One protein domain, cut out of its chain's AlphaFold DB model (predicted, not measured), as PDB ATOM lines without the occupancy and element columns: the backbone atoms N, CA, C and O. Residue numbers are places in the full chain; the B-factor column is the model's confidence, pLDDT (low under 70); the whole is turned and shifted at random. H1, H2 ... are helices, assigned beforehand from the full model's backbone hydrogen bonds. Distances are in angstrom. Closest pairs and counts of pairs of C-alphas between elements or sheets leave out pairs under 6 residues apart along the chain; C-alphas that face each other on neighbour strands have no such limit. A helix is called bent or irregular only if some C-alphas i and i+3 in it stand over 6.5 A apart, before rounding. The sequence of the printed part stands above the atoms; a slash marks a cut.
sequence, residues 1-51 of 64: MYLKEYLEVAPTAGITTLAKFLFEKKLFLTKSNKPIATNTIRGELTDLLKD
ATOM      1  N   MET A   1     212.759 327.958 337.843       47.72
ATOM      2  CA  MET A   1     212.762 327.636 336.393       47.72
ATOM      3  C   MET A   1     211.708 328.522 335.720       47.72
ATOM      4  O   MET A   1     210.656 328.038 335.340       47.72
ATOM      5  N   TYR A   2     211.974 329.834 335.627       38.91
ATOM      6  CA  TYR A   2     210.958 330.888 335.406       38.91
ATOM      7  C   TYR A   2     210.135 330.765 334.106       38.91
ATOM      8  O   TYR A   2     208.995 331.204 334.054       38.91
ATOM      9  N   LEU A   3     210.683 330.144 333.057       42.69
ATOM     10  CA  LEU A   3     210.020 330.024 331.750       42.69
ATOM     11  C   LEU A   3     208.983 328.893 331.668       42.69
ATOM     12  O   LEU A   3     208.060 328.980 330.866       42.69
ATOM     13  N   LYS A   4     209.122 327.833 332.476       38.38
ATOM     14  CA  LYS A   4     208.217 326.675 332.403       38.38
ATOM     15  C   LYS A   4     206.859 326.976 333.044       38.38
ATOM     16  O   LYS A   4     205.848 326.522 332.533       38.38
ATOM     17  N   GLU A   5     206.852 327.762 334.120       42.16
ATOM     18  CA  GLU A   5     205.638 328.101 334.877       42.16
ATOM     19  C   GLU A   5     204.799 329.204 334.218       42.16
ATOM     20  O   GLU A   5     203.595 329.241 334.420       42.16
ATOM     21  N   TYR A   6     205.408 330.069 333.399       43.72
ATOM     22  CA  TYR A   6     204.692 331.168 332.736       43.72
ATOM     23  C   TYR A   6     204.295 330.886 331.287       43.72
ATOM     24  O   TYR A   6     203.366 331.516 330.790       43.72
ATOM     25  N   LEU A   7     205.008 330.000 330.586       49.59
ATOM     26  CA  LEU A   7     204.802 329.799 329.148       49.59
ATOM     27  C   LEU A   7     204.523 328.342 328.759       49.59
ATOM     28  O   LEU A   7     204.301 328.091 327.583       49.59
ATOM     29  N   GLU A   8     204.586 327.385 329.694       55.44
ATOM     30  CA  GLU A   8     204.409 325.938 329.449       55.44
ATOM     31  C   GLU A   8     205.313 325.328 328.354       55.44
ATOM     32  O   GLU A   8     205.167 324.166 327.980       55.44
ATOM     33  N   VAL A   9     206.310 326.064 327.851       49.38
ATOM     34  CA  VAL A   9     207.209 325.580 326.797       49.38
ATOM     35  C   VAL A   9     208.504 325.038 327.391       49.38
ATOM     36  O   VAL A   9     209.059 325.573 328.355       49.38
ATOM     37  N   ALA A  10     209.036 323.974 326.781       51.91
ATOM     38  CA  ALA A  10     210.343 323.435 327.143       51.91
ATOM     39  C   ALA A  10     211.427 324.539 327.085       51.91
ATOM     40  O   ALA A  10     211.387 325.373 326.182       51.91
ATOM     41  N   PRO A  11     212.450 324.542 327.965       50.69
ATOM     42  CA  PRO A  11     213.485 325.588 328.003       50.69
ATOM     43  C   PRO A  11     214.213 325.813 326.669       50.69
ATOM     44  O   PRO A  11     214.632 326.927 326.369       50.69
ATOM     45  N   THR A  12     214.311 324.777 325.830       52.00
ATOM     46  CA  THR A  12     214.845 324.844 324.458       52.00
ATOM     47  C   THR A  12     213.994 325.682 323.499       52.00
ATOM     48  O   THR A  12     214.501 326.150 322.483       52.00
ATOM     49  N   ALA A  13     212.724 325.914 323.820       62.47
ATOM     50  CA  ALA A  13     211.826 326.784 323.076       62.47
ATOM     51  C   ALA A  13     211.799 328.221 323.616       62.47
ATOM     52  O   ALA A  13     211.403 329.108 322.875       62.47
ATOM     53  N   GLY A  14     212.269 328.492 324.841       73.81
ATOM     54  CA  GLY A  14     212.119 329.800 325.496       73.81
ATOM     55  C   GLY A  14     212.655 330.983 324.679       73.81
ATOM     56  O   GLY A  14     211.926 331.942 324.454       73.81
ATOM     57  N   ILE A  15     213.887 330.891 324.159       81.75
ATOM     58  CA  ILE A  15     214.491 331.967 323.345       81.75
ATOM     59  C   ILE A  15     213.749 332.129 322.013       81.75
ATOM     60  O   ILE A  15     213.489 333.243 321.573       81.75
ATOM     61  N   THR A  16     213.379 331.021 321.370       83.06
ATOM     62  CA  THR A  16     212.660 331.064 320.089       83.06
ATOM     63  C   THR A  16     211.251 331.634 320.265       83.06
ATOM     64  O   THR A  16     210.820 332.456 319.463       83.06
ATOM     65  N   THR A  17     210.547 331.239 321.325       85.00
ATOM     66  CA  THR A  17     209.228 331.763 321.692       85.00
ATOM     67  C   THR A  17     209.311 333.246 322.039       85.00
ATOM     68  O   THR A  17     208.514 334.029 321.531       85.00
ATOM     69  N   LEU A  18     210.317 333.658 322.816       85.38
ATOM     70  CA  LEU A  18     210.550 335.066 323.133       85.38
ATOM     71  C   LEU A  18     210.846 335.883 321.869       85.38
ATOM     72  O   LEU A  18     210.242 336.929 321.660       85.38
ATOM     73  N   ALA A  19     211.704 335.384 320.976       90.06
ATOM     74  CA  ALA A  19     212.003 336.053 319.711       90.06
ATOM     75  C   ALA A  19     210.755 336.217 318.826       90.06
ATOM     76  O   ALA A  19     210.582 337.265 318.202       90.06
ATOM     77  N   LYS A  20     209.868 335.211 318.785       90.06
ATOM     78  CA  LYS A  20     208.582 335.297 318.072       90.06
ATOM     79  C   LYS A  20     207.660 336.342 318.693       90.06
ATOM     80  O   LYS A  20     207.160 337.194 317.969       90.06
ATOM     81  N   PHE A  21     207.509 336.336 320.017       88.81
ATOM     82  CA  PHE A  21     206.704 337.327 320.733       88.81
ATOM     83  C   PHE A  21     207.176 338.763 320.455       88.81
ATOM     84  O   PHE A  21     206.376 339.634 320.113       88.81
ATOM     85  N   LEU A  22     208.487 339.008 320.541       90.69
ATOM     86  CA  LEU A  22     209.084 340.321 320.280       90.69
ATOM     87  C   LEU A  22     208.868 340.779 318.827       90.69
ATOM     88  O   LEU A  22     208.599 341.958 318.582       90.69
ATOM     89  N   PHE A  23     208.948 339.842 317.877       92.44
ATOM     90  CA  PHE A  23     208.661 340.089 316.465       92.44
ATOM     91  C   PHE A  23     207.186 340.437 316.221       92.44
ATOM     92  O   PHE A  23     206.894 341.446 315.581       92.44
ATOM     93  N   GLU A  24     206.255 339.642 316.755       92.12
ATOM     94  CA  GLU A  24     204.806 339.848 316.606       92.12
ATOM     95  C   GLU A  24     204.351 341.185 317.194       92.12
ATOM     96  O   GLU A  24     203.524 341.883 316.605       92.12
ATOM     97  N   LYS A  25     204.940 341.586 318.325       91.69
ATOM     98  CA  LYS A  25     204.697 342.892 318.948       91.69
ATOM     99  C   LYS A  25     205.419 344.049 318.251       91.69
ATOM    100  O   LYS A  25     205.214 345.193 318.644       91.69
ATOM    101  N   LYS A  26     206.230 343.774 317.217       90.69
ATOM    102  CA  LYS A  26     207.018 344.758 316.453       90.69
ATOM    103  C   LYS A  26     207.853 345.678 317.353       90.69
ATOM    104  O   LYS A  26     208.028 346.854 317.054       90.69
ATOM    105  N   LEU A  27     208.369 345.131 318.456       91.19
ATOM    106  CA  LEU A  27     209.085 345.903 319.478       91.19
ATOM    107  C   LEU A  27     210.474 346.347 319.015       91.19
ATOM    108  O   LEU A  27     211.003 347.331 319.520       91.19
ATOM    109  N   PHE A  28     211.045 345.645 318.035       91.06
ATOM    110  CA  PHE A  28     212.327 345.993 317.439       91.06
ATOM    111  C   PHE A  28     212.174 346.228 315.943       91.06
ATOM    112  O   PHE A  28     211.760 345.339 315.190       91.06
ATOM    113  N   LEU A  29     212.546 347.432 315.517       90.88
ATOM    114  CA  LEU A  29     212.512 347.861 314.129       90.88
ATOM    115  C   LEU A  29     213.932 348.159 313.639       90.88
ATOM    116  O   LEU A  29     214.792 348.636 314.373       90.88
ATOM    117  N   THR A  30     214.169 347.882 312.365       90.38
ATOM    118  CA  THR A  30     215.354 348.344 311.641       90.38
ATOM    119  C   THR A  30     215.302 349.861 311.445       90.38
ATOM    120  O   THR A  30     214.241 350.474 311.541       90.38
ATOM    121  N   LYS A  31     216.422 350.463 311.023       90.69
ATOM    122  CA  LYS A  31     216.472 351.878 310.600       90.69
ATOM    123  C   LYS A  31     215.460 352.225 309.495       90.69
ATOM    124  O   LYS A  31     215.085 353.378 309.344       90.69
ATOM    125  N   SER A  32     215.016 351.222 308.735       92.25
ATOM    126  CA  SER A  32     213.986 351.351 307.697       92.25
ATOM    127  C   SER A  32     212.548 351.160 308.209       92.25
ATOM    128  O   SER A  32     211.641 350.947 307.411       92.25
ATOM    129  N   ASN A  33     212.331 351.174 309.531       91.12
ATOM    130  CA  ASN A  33     211.053 350.909 310.212       91.12
ATOM    131  C   ASN A  33     210.425 349.530 309.932       91.12
ATOM    132  O   ASN A  33     209.264 349.284 310.249       91.12
ATOM    133  N   LYS A  34     211.192 348.589 309.374       92.94
ATOM    134  CA  LYS A  34     210.760 347.193 309.206       92.94
ATOM    135  C   LYS A  34     211.050 346.385 310.470       92.94
ATOM    136  O   LYS A  34     212.136 346.576 311.018       92.94
ATOM    137  N   PRO A  35     210.169 345.463 310.896       92.69
ATOM    138  CA  PRO A  35     210.448 344.563 312.012       92.69
ATOM    139  C   PRO A  35     211.745 343.775 311.808       92.69
ATOM    140  O   PRO A  35     212.006 343.275 310.711       92.69
ATOM    141  N   ILE A  36     212.553 343.661 312.861       93.75
ATOM    142  CA  ILE A  36     213.761 342.831 312.841       93.75
ATOM    143  C   ILE A  36     213.348 341.360 312.779       93.75
ATOM    144  O   ILE A  36     212.502 340.924 313.551       93.75
ATOM    145  N   ALA A  37     213.948 340.583 311.879       93.00
ATOM    146  CA  ALA A  37     213.594 339.180 311.704       93.00
ATOM    147  C   ALA A  37     213.768 338.369 313.000       93.00
ATOM    148  O   ALA A  37     214.748 338.528 313.731       93.00
ATOM    149  N   THR A  38     212.860 337.418 313.236       92.25
ATOM    150  CA  THR A  38     212.882 336.531 314.411       92.25
ATOM    151  C   THR A  38     214.230 335.833 314.601       92.25
ATOM    152  O   THR A  38     214.703 335.698 315.727       92.25
ATOM    153  N   ASN A  39     214.884 335.418 313.510       91.88
ATOM    154  CA  ASN A  39     216.190 334.757 313.570       91.88
ATOM    155  C   ASN A  39     217.292 335.676 314.105       91.88
ATOM    156  O   ASN A  39     218.142 335.209 314.860       91.88
ATOM    157  N   THR A  40     217.251 336.963 313.753       93.50
ATOM    158  CA  THR A  40     218.184 337.975 314.257       93.50
ATOM    159  C   THR A  40     217.945 338.220 315.742       93.50
ATOM    160  O   THR A  40     218.880 338.099 316.521       93.50
ATOM    161  N   ILE A  41     216.689 338.433 316.157       92.12
ATOM    162  CA  ILE A  41     216.330 338.609 317.579       92.12
ATOM    163  C   ILE A  41     216.794 337.401 318.407       92.12
ATOM    164  O   ILE A  41     217.379 337.553 319.474       92.12
ATOM    165  N   ARG A  42     216.571 336.183 317.904       89.62
ATOM    166  CA  ARG A  42     217.026 334.951 318.559       89.62
ATOM    167  C   ARG A  42     218.553 334.893 318.683       89.62
ATOM    168  O   ARG A  42     219.039 334.426 319.710       89.62
ATOM    169  N   GLY A  43     219.283 335.309 317.647       89.62
ATOM    170  CA  GLY A  43     220.747 335.368 317.645       89.62
ATOM    171  C   GLY A  43     221.271 336.297 318.735       89.62
ATOM    172  O   GLY A  43     221.962 335.835 319.635       89.62
ATOM    173  N   GLU A  44     220.807 337.546 318.731       90.88
ATOM    174  CA  GLU A  44     221.164 338.572 319.723       90.88
ATOM    175  C   GLU A  44     220.873 338.113 321.161       90.88
ATOM    176  O   GLU A  44     221.729 338.179 322.037       90.88
ATOM    177  N   LEU A  45     219.682 337.551 321.411       87.62
ATOM    178  CA  LEU A  45     219.338 336.993 322.725       87.62
ATOM    179  C   LEU A  45     220.264 335.840 323.132       87.62
ATOM    180  O   LEU A  45     220.557 335.669 324.313       87.62
ATOM    181  N   THR A  46     220.705 335.029 322.170       83.94
ATOM    182  CA  THR A  46     221.635 333.926 322.435       83.94
ATOM    183  C   THR A  46     223.019 334.456 322.798       83.94
ATOM    184  O   THR A  46     223.642 333.912 323.707       83.94
ATOM    185  N   ASP A  47     223.487 335.505 322.128       84.31
ATOM    186  CA  ASP A  47     224.794 336.106 322.398       84.31
ATOM    187  C   ASP A  47     224.806 336.841 323.746       84.31
ATOM    188  O   ASP A  47     225.684 336.573 324.562       84.31
ATOM    189  N   LEU A  48     223.747 337.588 324.081       83.88
ATOM    190  CA  LEU A  48     223.574 338.178 325.418       83.88
ATOM    191  C   LEU A  48     223.632 337.130 326.540       83.88
ATOM    192  O   LEU A  48     224.217 337.362 327.598       83.88
ATOM    193  N   LEU A  49     223.032 335.955 326.332       76.56
ATOM    194  CA  LEU A  49     223.085 334.872 327.317       76.56
ATOM    195  C   LEU A  49     224.497 334.289 327.469       76.56
ATOM    196  O   LEU A  49     224.872 333.919 328.583       76.56
ATOM    197  N   LYS A  50     225.285 334.212 326.389       73.19
ATOM    198  CA  LYS A  50     226.697 333.799 326.471       73.19
ATOM    199  C   LYS A  50     227.510 334.814 327.271       73.19
ATOM    200  O   LYS A  50     228.257 334.398 328.154       73.19
ATOM    201  N   ASP A  51     227.309 336.106 327.017       75.56
ATOM    202  CA  ASP A  51     228.027 337.194 327.692       75.56
ATOM    203  C   ASP A  51     227.728 337.236 329.195       75.56
ATOM    204  O   ASP A  51     228.624 337.429 330.014       75.56
TER     205      ASP A  51
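What this domain is: This is residues 1 to 51 of the 64 residues of an uncharacterized protein of Bacteroides clarus YIT 12056 (UniProt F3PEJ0). Two helices of equal length, H2 and H3, pack on each other at a steep angle, H3 with its first half on the middle of H2 and its last turns leading away from it. The short helix H1 lies at the first end of H2, and beyond the other end of H2 the long loop of residues 25 to 37 reaches out and folds back to H3. The printed part has 51 residues with three named helices, in the order H1, H2, H3, and no named strand; the class is all helix. It is only just loose, close to compact, with a radius of gyration of the C-alphas of 11.9 A, and its C-alphas span 37 by 24 by 13 A, only just flat.

How they stand to each other: H2, residues 11 to 24, touches H3, residues 38 to 51, with 16 pairs of C-alphas within 8 A. The closest C-alphas of the two are those of Ala 19 and Arg 42, 5.3 A apart. H2 and H3 run opposite ways at a steep tilt of 51 degrees, and their centres are 10.5 A apart. H1, residues 2 to 7, only just touches H2, with 3 pairs of C-alphas within 8 A. H2 touches H1 with residues 11 to 14 alone, and the closest C-alphas of the two are those of Leu 3 and Gly 14, 6.6 A apart. H1 and H2 run the same way at a steep tilt of 57 degrees. H1 and H3 are apart. In H3 every O i to N i+4 pair is within hydrogen-bond range; in H2 it is 8 of 10 and in H1 1 of 2.

Where its parts are: H2 runs from Pro 11, with its C-alpha at (213.485, 325.588, 328.003), to Glu 24, 20.2 A from first to last C-alpha. It is irregular: C-alphas 12 and 15 are 7.2 A apart. H3 runs from Thr 38 to Asp 51, also 20.2 A, and its last C-alpha is at (228.027, 337.194, 327.692). H1 runs from Tyr 2, with its C-alpha at (210.958, 330.888, 335.406), to Leu 7, 8.8 A. H1 is neither bent nor irregular, but only just: C-alphas 2 and 5 are 6.0 A apart.

The domain as a whole: The two C-alphas farthest apart are those of Met 1 and Ser 32, at 37.2 A, and the first and last printed C-alphas are 20.0 A apart. The link from H1 to H2 is tight, with 3 residues; the link from H2 to H3 is long, with 13. The C-alphas of residues 25 to 37 lie 10 to 20 A from the mean of all C-alphas. The printed part has no cut. It begins at the chain's first residue and ends at residue 51 of a chain of 64. The mean pLDDT of the printed part is 78.0; residues 1 to 13 are under 70, and the mean of H1 is 43.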